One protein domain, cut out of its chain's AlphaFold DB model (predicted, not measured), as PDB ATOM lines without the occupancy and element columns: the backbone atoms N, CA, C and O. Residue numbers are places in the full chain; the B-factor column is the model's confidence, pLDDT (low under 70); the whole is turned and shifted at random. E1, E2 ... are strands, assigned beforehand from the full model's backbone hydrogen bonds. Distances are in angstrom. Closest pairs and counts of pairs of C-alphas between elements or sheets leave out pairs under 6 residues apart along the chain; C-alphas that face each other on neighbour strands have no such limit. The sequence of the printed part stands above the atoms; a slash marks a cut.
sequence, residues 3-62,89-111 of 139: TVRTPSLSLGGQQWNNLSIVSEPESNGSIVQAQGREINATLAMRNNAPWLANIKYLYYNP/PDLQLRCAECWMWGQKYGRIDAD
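AT A GLANCE: This is residues 3 to 62 and 89 to 111 of the 139 residues of the protein "DUF3971 domain-containing protein" of Escherichia coli (UniProt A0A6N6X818). A single sheet of seven strands, twisted, makes a bent wall: E1, E2, E5, E6 and E7 each bend along their length, and one end of the wall folds towards one side. No named helix covers either face, and the turned parts of E2 and E5 come near each other at Gln 14 and Tyr 60. The printed part has 83 residues with seven named strands, E1 to E7 along the chain and in the same order across the mixed sheet, and the class is all strand. It is compact, with a radius of gyration of the C-alphas of 13.2 A and spans of 36 by 28 by 18 A.

HOW THE PARTS SIT: In the sheet, E5, residues 51 to 60, and E6, residues 91 to 100, are parallel neighbours at 9 degrees, with N 55 and O 94 within hydrogen-bond range at 2.8 A. E4, residues 39 to 46, is antiparallel to E5 at 165 degrees, with N 42 and O 54 2.8 A apart. E3, residues 29 to 35, is antiparallel to E4 at 177 degrees; N 43 and O 32 are 2.7 A apart. E2, residues 14 to 26, is antiparallel to E3 at 151 degrees, with N 22 and O 33 at 2.9 A. The edge strand E1, residues 3 to 11, is antiparallel to E2 at 144 degrees, with N 4 and O 21 at 2.8 A. These five strands form a meander, each strand the antiparallel neighbour of the one before. The other edge strand, E7, residues 103 to 111, forms a hairpin with E6 at 176 degrees, with N 93 and O 110 at 2.8 A. E1 bends by 100 degrees at residue 7, E2 by 84 at residue 17, E5 by 88 at residue 57, E6 by 95 at residue 97 and E7 by 61 at residue 106. The closest C-alphas of E2 and E5, those of Gln 14 and Tyr 60, are 7.4 A apart. E1 and E7 are apart.

IN THESE COORDINATES: E1 begins at C-alpha 3, (54.451, -50.621, 40.127), and measures 17.1 A from first to last C-alpha. E2, the longest strand by residues, measures 29.8 A and ends at C-alpha 26, (60.606, -40.527, 30.543). E3 measures 20.4 A, E4 21.4 A, E5 20.5 A and E6 19.6 A. E7 measures 22.7 A and ends at C-alpha 111, (47.175, -23.371, 36.157).

THE WHOLE: The two C-alphas farthest apart, those of Ser 27 and Gln 103, are 38.5 A apart. Residues 63 to 88 are not printed, and C-alphas 62 and 89 are 23.8 A apart across this cut, which lies in the link from E5 to E6. The links that are printed whole are tight. The mean pLDDT of the printed part is 95.8, and no printed residue is under 70.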
ATOM      1  N   THR A   3      55.889 -50.346  40.064       97.31
ATOM      2  CA  THR A   3      54.451 -50.621  40.127       97.31
ATOM      3  C   THR A   3      54.078 -50.997  41.549       97.31
ATOM      4  O   THR A   3      54.644 -51.932  42.110       97.31
ATOM      5  N   VAL A   4      53.095 -50.300  42.107       96.94
ATOM      6  CA  VAL A   4      52.506 -50.595  43.413       96.94
ATOM      7  C   VAL A   4      51.050 -50.967  43.193       96.94
ATOM      8  O   VAL A   4      50.300 -50.221  42.570       96.94
ATOM      9  N   ARG A   5      50.640 -52.129  43.700       97.94
ATOM     10  CA  ARG A   5      49.247 -52.582  43.676       97.94
ATOM     11  C   ARG A   5      48.826 -52.917  45.087       97.94
ATOM     12  O   ARG A   5      49.508 -53.683  45.761       97.94
ATOM     13  N   THR A   6      47.707 -52.360  45.516       97.12
ATOM     14  CA  THR A   6      47.163 -52.621  46.842       97.12
ATOM     15  C   THR A   6      45.639 -52.661  46.797       97.12
ATOM     16  O   THR A   6      45.020 -51.806  46.155       97.12
ATOM     17  N   PRO A   7      44.995 -53.628  47.477       97.00
ATOM     18  CA  PRO A   7      43.540 -53.629  47.610       97.00
ATOM     19  C   PRO A   7      43.037 -52.401  48.381       97.00
ATOM     20  O   PRO A   7      41.903 -51.973  48.183       97.00
ATOM     21  N   SER A   8      43.873 -51.822  49.246       94.69
ATOM     22  CA  SER A   8      43.496 -50.763  50.174       94.69
ATOM     23  C   SER A   8      44.727 -49.925  50.543       94.69
ATOM     24  O   SER A   8      45.733 -50.450  51.016       94.69
ATOM     25  N   LEU A   9      44.665 -48.610  50.317       94.12
ATOM     26  CA  LEU A   9      45.650 -47.631  50.787       94.12
ATOM     27  C   LEU A   9      44.941 -46.513  51.553       94.12
ATOM     28  O   LEU A   9      44.041 -45.889  51.005       94.12
ATOM     29  N   SER A  10      45.342 -46.245  52.793       91.50
ATOM     30  CA  SER A  10      44.886 -45.057  53.527       91.50
ATOM     31  C   SER A  10      45.876 -43.919  53.286       91.50
ATOM     32  O   SER A  10      47.045 -44.033  53.652       91.50
ATOM     33  N   LEU A  11      45.439 -42.853  52.612       89.44
ATOM     34  CA  LEU A  11      46.284 -41.709  52.257       89.44
ATOM     35  C   LEU A  11      45.426 -40.451  52.071       89.44
ATOM     36  O   LEU A  11      44.353 -40.511  51.476       89.44
ATOM     37  N   GLY A  12      45.901 -39.297  52.547       86.00
ATOM     38  CA  GLY A  12      45.213 -38.015  52.340       86.00
ATOM     39  C   GLY A  12      43.837 -37.931  53.011       86.00
ATOM     40  O   GLY A  12      42.938 -37.289  52.474       86.00
ATOM     41  N   GLY A  13      43.655 -38.615  54.147       85.12
ATOM     42  CA  GLY A  13      42.392 -38.636  54.897       85.12
ATOM     43  C   GLY A  13      41.317 -39.568  54.330       85.12
ATOM     44  O   GLY A  13      40.214 -39.614  54.868       85.12
ATOM     45  N   GLN A  14      41.615 -40.334  53.274       89.00
ATOM     46  CA  GLN A  14      40.661 -41.280  52.701       89.00
ATOM     47  C   GLN A  14      41.252 -42.656  52.418       89.00
ATOM     48  O   GLN A  14      42.466 -42.852  52.333       89.00
ATOM     49  N   GLN A  15      40.338 -43.604  52.238       91.94
ATOM     50  CA  GLN A  15      40.632 -44.958  51.818       91.94
ATOM     51  C   GLN A  15      40.542 -45.053  50.290       91.94
ATOM     52  O   GLN A  15      39.469 -44.886  49.720       91.94
ATOM     53  N   TRP A  16      41.662 -45.359  49.641       94.94
ATOM     54  CA  TRP A  16      41.743 -45.673  48.217       94.94
ATOM     55  C   TRP A  16      41.627 -47.183  48.039       94.94
ATOM     56  O   TRP A  16      42.345 -47.944  48.697       94.94
ATOM     57  N   ASN A  17      40.718 -47.629  47.182       96.81
ATOM     58  CA  ASN A  17      40.361 -49.031  47.028       96.81
ATOM     59  C   ASN A  17      40.771 -49.552  45.649       96.81
ATOM     60  O   ASN A  17      40.523 -48.913  44.622       96.81
ATOM     61  N   ASN A  18      41.345 -50.757  45.636       97.81
ATOM     62  CA  ASN A  18      41.854 -51.435  44.442       97.81
ATOM     63  C   ASN A  18      42.794 -50.539  43.625       97.81
ATOM     64  O   ASN A  18      42.625 -50.375  42.417       97.81
ATOM     65  N   LEU A  19      43.759 -49.926  44.308       98.06
ATOM     66  CA  LEU A  19      44.645 -48.928  43.736       98.06
ATOM     67  C   LEU A  19      45.864 -49.586  43.079       98.06
ATOM     68  O   LEU A  19      46.598 -50.357  43.702       98.06
ATOM     69  N   SER A  20      46.105 -49.222  41.824       98.31
ATOM     70  CA  SER A  20      47.334 -49.483  41.085       98.31
ATOM     71  C   SER A  20      48.001 -48.153  40.754       98.31
ATOM     72  O   SER A  20      47.396 -47.304  40.101       98.31
ATOM     73  N   ILE A  21      49.253 -47.993  41.174       98.00
ATOM     74  CA  ILE A  21      50.112 -46.860  40.830       98.00
ATOM     75  C   ILE A  21      51.273 -47.393  39.997       98.00
ATOM     76  O   ILE A  21      51.958 -48.329  40.413       98.00
ATOM     77  N   VAL A  22      51.506 -46.803  38.831       98.44
ATOM     78  CA  VAL A  22      52.639 -47.131  37.960       98.44
ATOM     79  C   VAL A  22      53.453 -45.868  37.742       98.44
ATOM     80  O   VAL A  22      52.898 -44.847  37.359       98.44
ATOM     81  N   SER A  23      54.758 -45.934  37.987       97.88
ATOM     82  CA  SER A  23      55.708 -44.859  37.707       97.88
ATOM     83  C   SER A  23      56.743 -45.321  36.686       97.88
ATOM     84  O   SER A  23      57.385 -46.370  36.840       97.88
ATOM     85  N   GLU A  24      56.908 -44.535  35.630       97.69
ATOM     86  CA  GLU A  24      57.826 -44.805  34.529       97.69
ATOM     87  C   GLU A  24      58.706 -43.575  34.273       97.69
ATOM     88  O   GLU A  24      58.196 -42.454  34.242       97.69
ATOM     89  N   PRO A  25      60.034 -43.747  34.139       96.88
ATOM     90  CA  PRO A  25      60.892 -42.654  33.709       96.88
ATOM     91  C   PRO A  25      60.602 -42.319  32.244       96.88
ATOM     92  O   PRO A  25      60.385 -43.212  31.427       96.88
ATOM     93  N   GLU A  26      60.666 -41.038  31.911       93.62
ATOM     94  CA  GLU A  26      60.606 -40.527  30.543       93.62
ATOM     95  C   GLU A  26      61.855 -39.692  30.244       93.62
ATOM     96  O   GLU A  26      62.580 -39.272  31.146       93.62
ATOM     97  N   SER A  27      62.113 -39.418  28.965       90.31
ATOM     98  CA  SER A  27      63.289 -38.649  28.529       90.31
ATOM     99  C   SER A  27      63.395 -37.258  29.169       90.31
ATOM    100  O   SER A  27      64.499 -36.736  29.292       90.31
ATOM    101  N   ASN A  28      62.275 -36.666  29.600       91.19
ATOM    102  CA  ASN A  28      62.227 -35.354  30.251       91.19
ATOM    103  C   ASN A  28      61.487 -35.373  31.603       91.19
ATOM    104  O   ASN A  28      60.737 -34.446  31.923       91.19
ATOM    105  N   GLY A  29      61.682 -36.435  32.387       95.62
ATOM    106  CA  GLY A  29      61.141 -36.542  33.741       95.62
ATOM    107  C   GLY A  29      60.542 -37.913  34.012       95.62
ATOM    108  O   GLY A  29      61.189 -38.938  33.804       95.62
ATOM    109  N   SER A  30      59.310 -37.950  34.510       97.38
ATOM    110  CA  SER A  30      58.607 -39.212  34.752       97.38
ATOM    111  C   SER A  30      57.100 -39.059  34.649       97.38
ATOM    112  O   SER A  30      56.548 -37.982  34.876       97.38
ATOM    113  N   ILE A  31      56.433 -40.163  34.343       98.06
ATOM    114  CA  ILE A  31      54.982 -40.264  34.330       98.06
ATOM    115  C   ILE A  31      54.524 -41.184  35.460       98.06
ATOM    116  O   ILE A  31      55.109 -42.240  35.709       98.06
ATOM    117  N   VAL A  32      53.478 -40.767  36.165       98.25
ATOM    118  CA  VAL A  32      52.803 -41.556  37.195       98.25
ATOM    119  C   VAL A  32      51.353 -41.738  36.794       98.25
ATOM    120  O   VAL A  32      50.654 -40.774  36.509       98.25
ATOM    121  N   GLN A  33      50.883 -42.973  36.793       98.50
ATOM    122  CA  GLN A  33      49.497 -43.323  36.525       98.50
ATOM    123  C   GLN A  33      48.883 -43.897  37.792       98.50
ATOM    124  O   GLN A  33      49.492 -44.748  38.437       98.50
ATOM    125  N   ALA A  34      47.678 -43.450  38.133       98.38
ATOM    126  CA  ALA A  34      46.910 -43.952  39.262       98.38
ATOM    127  C   ALA A  34      45.539 -44.420  38.776       98.38
ATOM    128  O   ALA A  34      44.796 -43.657  38.159       98.38
ATOM    129  N   GLN A  35      45.200 -45.671  39.071       98.56
ATOM    130  CA  GLN A  35      43.909 -46.255  38.740       98.56
ATOM    131  C   GLN A  35      43.369 -47.033  39.937       98.56
ATOM    132  O   GLN A  35      44.026 -47.934  40.448       98.56
ATOM    133  N   GLY A  36      42.159 -46.697  40.358       98.00
ATOM    134  CA  GLY A  36      41.424 -47.365  41.423       98.00
ATOM    135  C   GLY A  36      39.944 -47.009  41.362       98.00
ATOM    136  O   GLY A  36      39.468 -46.449  40.373       98.00
ATOM    137  N   ARG A  37      39.201 -47.335  42.421       97.69
ATOM    138  CA  ARG A  37      37.767 -47.013  42.494       97.69
ATOM    139  C   ARG A  37      37.506 -45.514  42.628       97.69
ATOM    140  O   ARG A  37      36.519 -45.025  42.093       97.69
ATOM    141  N   GLU A  38      38.381 -44.802  43.329       97.56
ATOM    142  CA  GLU A  38      38.227 -43.378  43.635       97.56
ATOM    143  C   GLU A  38      39.043 -42.464  42.709       97.56
ATOM    144  O   GLU A  38      38.895 -41.249  42.777       97.56
ATOM    145  N   ILE A  39      39.911 -43.008  41.849       98.25
ATOM    146  CA  ILE A  39      40.789 -42.204  40.991       98.25
ATOM    147  C   ILE A  39      41.122 -42.898  39.675       98.25
ATOM    148  O   ILE A  39      41.406 -44.093  39.630       98.25
ATOM    149  N   ASN A  40      41.143 -42.117  38.603       98.69
ATOM    150  CA  ASN A  40      41.761 -42.470  37.336       98.69
ATOM    151  C   ASN A  40      42.497 -41.234  36.812       98.69
ATOM    152  O   ASN A  40      41.856 -40.275  36.374       98.69
ATOM    153  N   ALA A  41      43.823 -41.231  36.919       98.62
ATOM    154  CA  ALA A  41      44.638 -40.058  36.644       98.62
ATOM    155  C   ALA A  41      46.031 -40.402  36.111       98.62
ATOM    156  O   ALA A  41      46.560 -41.495  36.317       98.62
ATOM    157  N   THR A  42      46.636 -39.422  35.449       98.56
ATOM    158  CA  THR A  42      48.036 -39.409  35.033       98.56
ATOM    159  C   THR A  42      48.683 -38.103  35.483       98.56
ATOM    160  O   THR A  42      48.087 -37.038  35.348       98.56
ATOM    161  N   LEU A  43      49.906 -38.179  35.992       98.38
ATOM    162  CA  LEU A  43      50.742 -37.052  36.376       98.38
ATOM    163  C   LEU A  43      52.059 -37.128  35.601       98.38
ATOM    164  O   LEU A  43      52.846 -38.044  35.827       98.38
ATOM    165  N   ALA A  44      52.307 -36.170  34.709       98.12
ATOM    166  CA  ALA A  44      53.608 -36.008  34.066       98.12
ATOM    167  C   ALA A  44      54.446 -34.998  34.860       98.12
ATOM    168  O   ALA A  44      54.152 -33.800  34.866       98.12
ATOM    169  N   MET A  45      55.484 -35.486  35.533       97.62
ATOM    170  CA  MET A  45      56.437 -34.695  36.308       97.62
ATOM    171  C   MET A  45      57.601 -34.319  35.394       97.62
ATOM    172  O   MET A  45      58.530 -35.105  35.205       97.62
ATOM    173  N   ARG A  46      57.508 -33.140  34.774       96.69
ATOM    174  CA  ARG A  46      58.511 -32.621  33.833       96.69
ATOM    175  C   ARG A  46      59.614 -31.883  34.590       96.69
ATOM    176  O   ARG A  46      59.326 -31.175  35.547       96.69
ATOM    177  N   ASN A  47      60.862 -32.009  34.138       94.38
ATOM    178  CA  ASN A  47      62.010 -31.418  34.843       94.38
ATOM    179  C   ASN A  47      62.035 -29.880  34.784       94.38
ATOM    180  O   ASN A  47      62.305 -29.231  35.787       94.38
ATOM    181  N   ASN A  48      61.740 -29.303  33.614       93.12
ATOM    182  CA  ASN A  48      61.895 -27.865  33.340       93.12
ATOM    183  C   ASN A  48      60.599 -27.227  32.812       93.12
ATOM    184  O   ASN A  48      60.632 -26.318  31.986       93.12
ATOM    185  N   ALA A  49      59.448 -27.774  33.196       95.50
ATOM    186  CA  ALA A  49      58.142 -27.290  32.772       95.50
ATOM    187  C   ALA A  49      57.082 -27.668  33.817       95.50
ATOM    188  O   ALA A  49      57.305 -28.622  34.567       95.50
ATOM    189  N   PRO A  50      55.915 -26.995  33.834       97.25
ATOM    190  CA  PRO A  50      54.853 -27.317  34.778       97.25
ATOM    191  C   PRO A  50      54.481 -28.795  34.745       97.25
ATOM    192  O   PRO A  50      54.411 -29.409  33.673       97.25
ATOM    193  N   TRP A  51      54.225 -29.377  35.903       98.06
ATOM    194  CA  TRP A  51      53.690 -30.725  35.986       98.06
ATOM    195  C   TRP A  51      52.292 -30.763  35.378       98.06
ATOM    196  O   TRP A  51      51.543 -29.795  35.475       98.06
ATOM    197  N   LEU A  52      51.937 -31.869  34.727       98.25
ATOM    198  CA  LEU A  52      50.630 -32.027  34.086       98.25
ATOM    199  C   LEU A  52      49.828 -33.090  34.828       98.25
ATOM    200  O   LEU A  52      50.077 -34.283  34.647       98.25
ATOM    201  N   ALA A  53      48.873 -32.666  35.649       98.56
ATOM    202  CA  ALA A  53      47.935 -33.552  36.326       98.56
ATOM    203  C   ALA A  53      46.648 -33.663  35.503       98.56
ATOM    204  O   ALA A  53      45.812 -32.764  35.504       98.56
ATOM    205  N   ASN A  54      46.485 -34.791  34.815       98.69
ATOM    206  CA  ASN A  54      45.294 -35.117  34.040       98.69
ATOM    207  C   ASN A  54      44.471 -36.160  34.789       98.69
ATOM    208  O   ASN A  54      44.847 -37.330  34.878       98.69
ATOM    209  N   ILE A  55      43.337 -35.739  35.326       98.69
ATOM    210  CA  ILE A  55      42.448 -36.549  36.147       98.69
ATOM    211  C   ILE A  55      41.185 -36.822  35.333       98.69
ATOM    212  O   ILE A  55      40.351 -35.948  35.119       98.69
ATOM    213  N   LYS A  56      41.022 -38.059  34.869       98.50
ATOM    214  CA  LYS A  56      39.796 -38.472  34.180       98.50
ATOM    215  C   LYS A  56      38.628 -38.574  35.156       98.50
ATOM    216  O   LYS A  56      37.508 -38.220  34.809       98.50
ATOM    217  N   TYR A  57      38.898 -39.076  36.356       98.44
ATOM    218  CA  TYR A  57      37.914 -39.231  37.419       98.44
ATOM    219  C   TYR A  57      38.590 -39.107  38.782       98.44
ATOM    220  O   TYR A  57      39.651 -39.701  38.997       98.44
ATOM    221  N   LEU A  58      37.961 -38.377  39.699       98.00
ATOM    222  CA  LEU A  58      38.342 -38.316  41.104       98.00
ATOM    223  C   LEU A  58      37.099 -38.275  41.985       98.00
ATOM    224  O   LEU A  58      36.208 -37.455  41.780       98.00
ATOM    225  N   TYR A  59      37.098 -39.112  43.013       96.81
ATOM    226  CA  TYR A  59      36.194 -39.030  44.145       96.81
ATOM    227  C   TYR A  59      37.011 -38.851  45.420       96.81
ATOM    228  O   TYR A  59      37.618 -39.794  45.930       96.81
ATOM    229  N   TYR A  60      37.048 -37.619  45.918       94.06
ATOM    230  CA  TYR A  60      37.764 -37.269  47.134       94.06
ATOM    231  C   TYR A  60      36.783 -36.913  48.251       94.06
ATOM    232  O   TYR A  60      36.021 -35.951  48.164       94.06
ATOM    233  N   ASN A  61      36.777 -37.698  49.322       90.12
ATOM    234  CA  ASN A  61      35.898 -37.481  50.464       90.12
ATOM    235  C   ASN A  61      36.641 -37.777  51.781       90.12
ATOM    236  O   ASN A  61      36.486 -38.862  52.350       90.12
ATOM    237  N   PRO A  62      37.467 -36.830  52.267       78.31
ATOM    238  CA  PRO A  62      38.413 -37.055  53.366       78.31
ATOM    239  C   PRO A  62      37.799 -37.198  54.773       78.31
ATOM    240  O   PRO A  62      38.505 -37.111  55.768       78.31
ATOM    241  N   PRO A  89      56.330 -27.473  42.654       94.75
ATOM    242  CA  PRO A  89      56.410 -27.300  41.214       94.75
ATOM    243  C   PRO A  89      55.250 -26.437  40.707       94.75
ATOM    244  O   PRO A  89      54.156 -26.445  41.276       94.75
ATOM    245  N   ASP A  90      55.457 -25.784  39.566       97.69
ATOM    246  CA  ASP A  90      54.342 -25.303  38.751       97.69
ATOM    247  C   ASP A  90      53.474 -26.495  38.320       97.69
ATOM    248  O   ASP A  90      53.986 -27.584  38.036       97.69
ATOM    249  N   LEU A  91      52.160 -26.303  38.231       97.69
ATOM    250  CA  LEU A  91      51.196 -27.374  37.988       97.69
ATOM    251  C   LEU A  91      50.078 -26.913  37.057       97.69
ATOM    252  O   LEU A  91      49.426 -25.907  37.301       97.69
ATOM    253  N   GLN A  92      49.782 -27.711  36.040       98.50
ATOM    254  CA  GLN A  92      48.539 -27.627  35.279       98.50
ATOM    255  C   GLN A  92      47.649 -28.796  35.684       98.50
ATOM    256  O   GLN A  92      47.956 -29.959  35.411       98.50
ATOM    257  N   LEU A  93      46.550 -28.481  36.358       98.12
ATOM    258  CA  LEU A  93      45.539 -29.430  36.789       98.12
ATOM    259  C   LEU A  93      44.378 -29.405  35.803       98.12
ATOM    260  O   LEU A  93      43.821 -28.343  35.529       98.12
ATOM    261  N   ARG A  94      44.002 -30.574  35.291       98.56
ATOM    262  CA  ARG A  94      42.820 -30.775  34.454       98.56
ATOM    263  C   ARG A  94      42.055 -31.971  34.985       98.56
ATOM    264  O   ARG A  94      42.556 -33.093  34.946       98.56
ATOM    265  N   CYS A  95      40.853 -31.743  35.493       98.31
ATOM    266  CA  CYS A  95      39.966 -32.783  35.984       98.31
ATOM    267  C   CYS A  95      38.684 -32.811  35.164       98.31
ATOM    268  O   CYS A  95      37.952 -31.828  35.138       98.31
ATOM    269  N   ALA A  96      38.397 -33.939  34.515       98.19
ATOM    270  CA  ALA A  96      37.200 -34.093  33.690       98.19
ATOM    271  C   ALA A  96      35.945 -34.367  34.531       98.19
ATOM    272  O   ALA A  96      34.876 -33.833  34.242       98.19
ATOM    273  N   GLU A  97      36.074 -35.188  35.575       97.56
ATOM    274  CA  GLU A  97      34.994 -35.464  36.518       97.56
ATOM    275  C   GLU A  97      35.530 -35.568  37.949       97.56
ATOM    276  O   GLU A  97      36.039 -36.607  38.372       97.56
ATOM    277  N   CYS A  98      35.394 -34.475  38.695       97.06
ATOM    278  CA  CYS A  98      35.800 -34.369  40.086       97.06
ATOM    279  C   CYS A  98      34.587 -34.333  41.020       97.06
ATOM    280  O   CYS A  98      33.639 -33.560  40.840       97.06
ATOM    281  N   TRP A  99      34.658 -35.153  42.059       95.94
ATOM    282  CA  TRP A  99      33.740 -35.183  43.182       95.94
ATOM    283  C   TRP A  99      34.514 -34.886  44.458       95.94
ATOM    284  O   TRP A  99      35.514 -35.545  44.742       95.94
ATOM    285  N   MET A 100      34.034 -33.921  45.238       91.38
ATOM    286  CA  MET A 100      34.644 -33.526  46.505       91.38
ATOM    287  C   MET A 100      33.564 -33.543  47.588       91.38
ATOM    288  O   MET A 100      32.472 -33.018  47.373       91.38
ATOM    289  N   TRP A 101      33.827 -34.170  48.735       87.75
ATOM    290  CA  TRP A 101      32.862 -34.284  49.845       87.75
ATOM    291  C   TRP A 101      31.478 -34.814  49.424       87.75
ATOM    292  O   TRP A 101      30.442 -34.324  49.869       87.75
ATOM    293  N   GLY A 102      31.455 -35.797  48.518       87.25
ATOM    294  CA  GLY A 102      30.220 -36.411  48.012       87.25
ATOM    295  C   GLY A 102      29.424 -35.555  47.018       87.25
ATOM    296  O   GLY A 102      28.388 -36.003  46.535       87.25
ATOM    297  N   GLN A 103      29.900 -34.359  46.673       89.75
ATOM    298  CA  GLN A 103      29.257 -33.472  45.704       89.75
ATOM    299  C   GLN A 103      29.993 -33.527  44.365       89.75
ATOM    300  O   GLN A 103      31.224 -33.560  44.334       89.75
ATOM    301  N   LYS A 104      29.245 -33.524  43.256       93.62
ATOM    302  CA  LYS A 104      29.820 -33.457  41.910       93.62
ATOM    303  C   LYS A 104      30.195 -32.014  41.592       93.62
ATOM    304  O   LYS A 104      29.318 -31.175  41.412       93.62
ATOM    305  N   TYR A 105      31.493 -31.750  41.489       93.81
ATOM    306  CA  TYR A 105      32.025 -30.461  41.046       93.81
ATOM    307  C   TYR A 105      32.185 -30.411  39.521       93.81
ATOM    308  O   TYR A 105      32.237 -29.331  38.948       93.81
ATOM    309  N   GLY A 106      32.199 -31.568  38.851       96.50
ATOM    310  CA  GLY A 106      32.274 -31.646  37.394       96.50
ATOM    311  C   GLY A 106      33.698 -31.413  36.901       96.50
ATOM    312  O   GLY A 106      34.622 -32.064  37.393       96.50
ATOM    313  N   ARG A 107      33.869 -30.518  35.926       98.00
ATOM    314  CA  ARG A 107      35.183 -30.187  35.377       98.00
ATOM    315  C   ARG A 107      35.871 -29.134  36.240       98.00
ATOM    316  O   ARG A 107      35.276 -28.103  36.551       98.00
ATOM    317  N   ILE A 108      37.134 -29.386  36.571       97.94
ATOM    318  CA  ILE A 108      37.997 -28.448  37.290       97.94
ATOM    319  C   ILE A 108      39.298 -28.284  36.515       97.94
ATOM    320  O   ILE A 108      40.030 -29.259  36.360       97.94
ATOM    321  N   ASP A 109      39.606 -27.060  36.098       98.31
ATOM    322  CA  ASP A 109      40.887 -26.723  35.477       98.31
ATOM    323  C   ASP A 109      41.581 -25.625  36.289       98.31
ATOM    324  O   ASP A 109      40.924 -24.751  36.853       98.31
ATOM    325  N   ALA A 110      42.905 -25.691  36.389       98.06
ATOM    326  CA  ALA A 110      43.710 -24.689  37.077       98.06
ATOM    327  C   ALA A 110      45.154 -24.715  36.576       98.06
ATOM    328  O   ALA A 110      45.736 -25.791  36.421       98.06
ATOM    329  N   ASP A 111      45.744 -23.540  36.383       98.44
ATOM    330  CA  ASP A 111      47.175 -23.371  36.157       98.44
ATOM    331  C   ASP A 111      47.787 -22.655  37.355       98.44
ATOM    332  O   ASP A 111      47.445 -21.516  37.666       98.44
TER     333      ASP A 111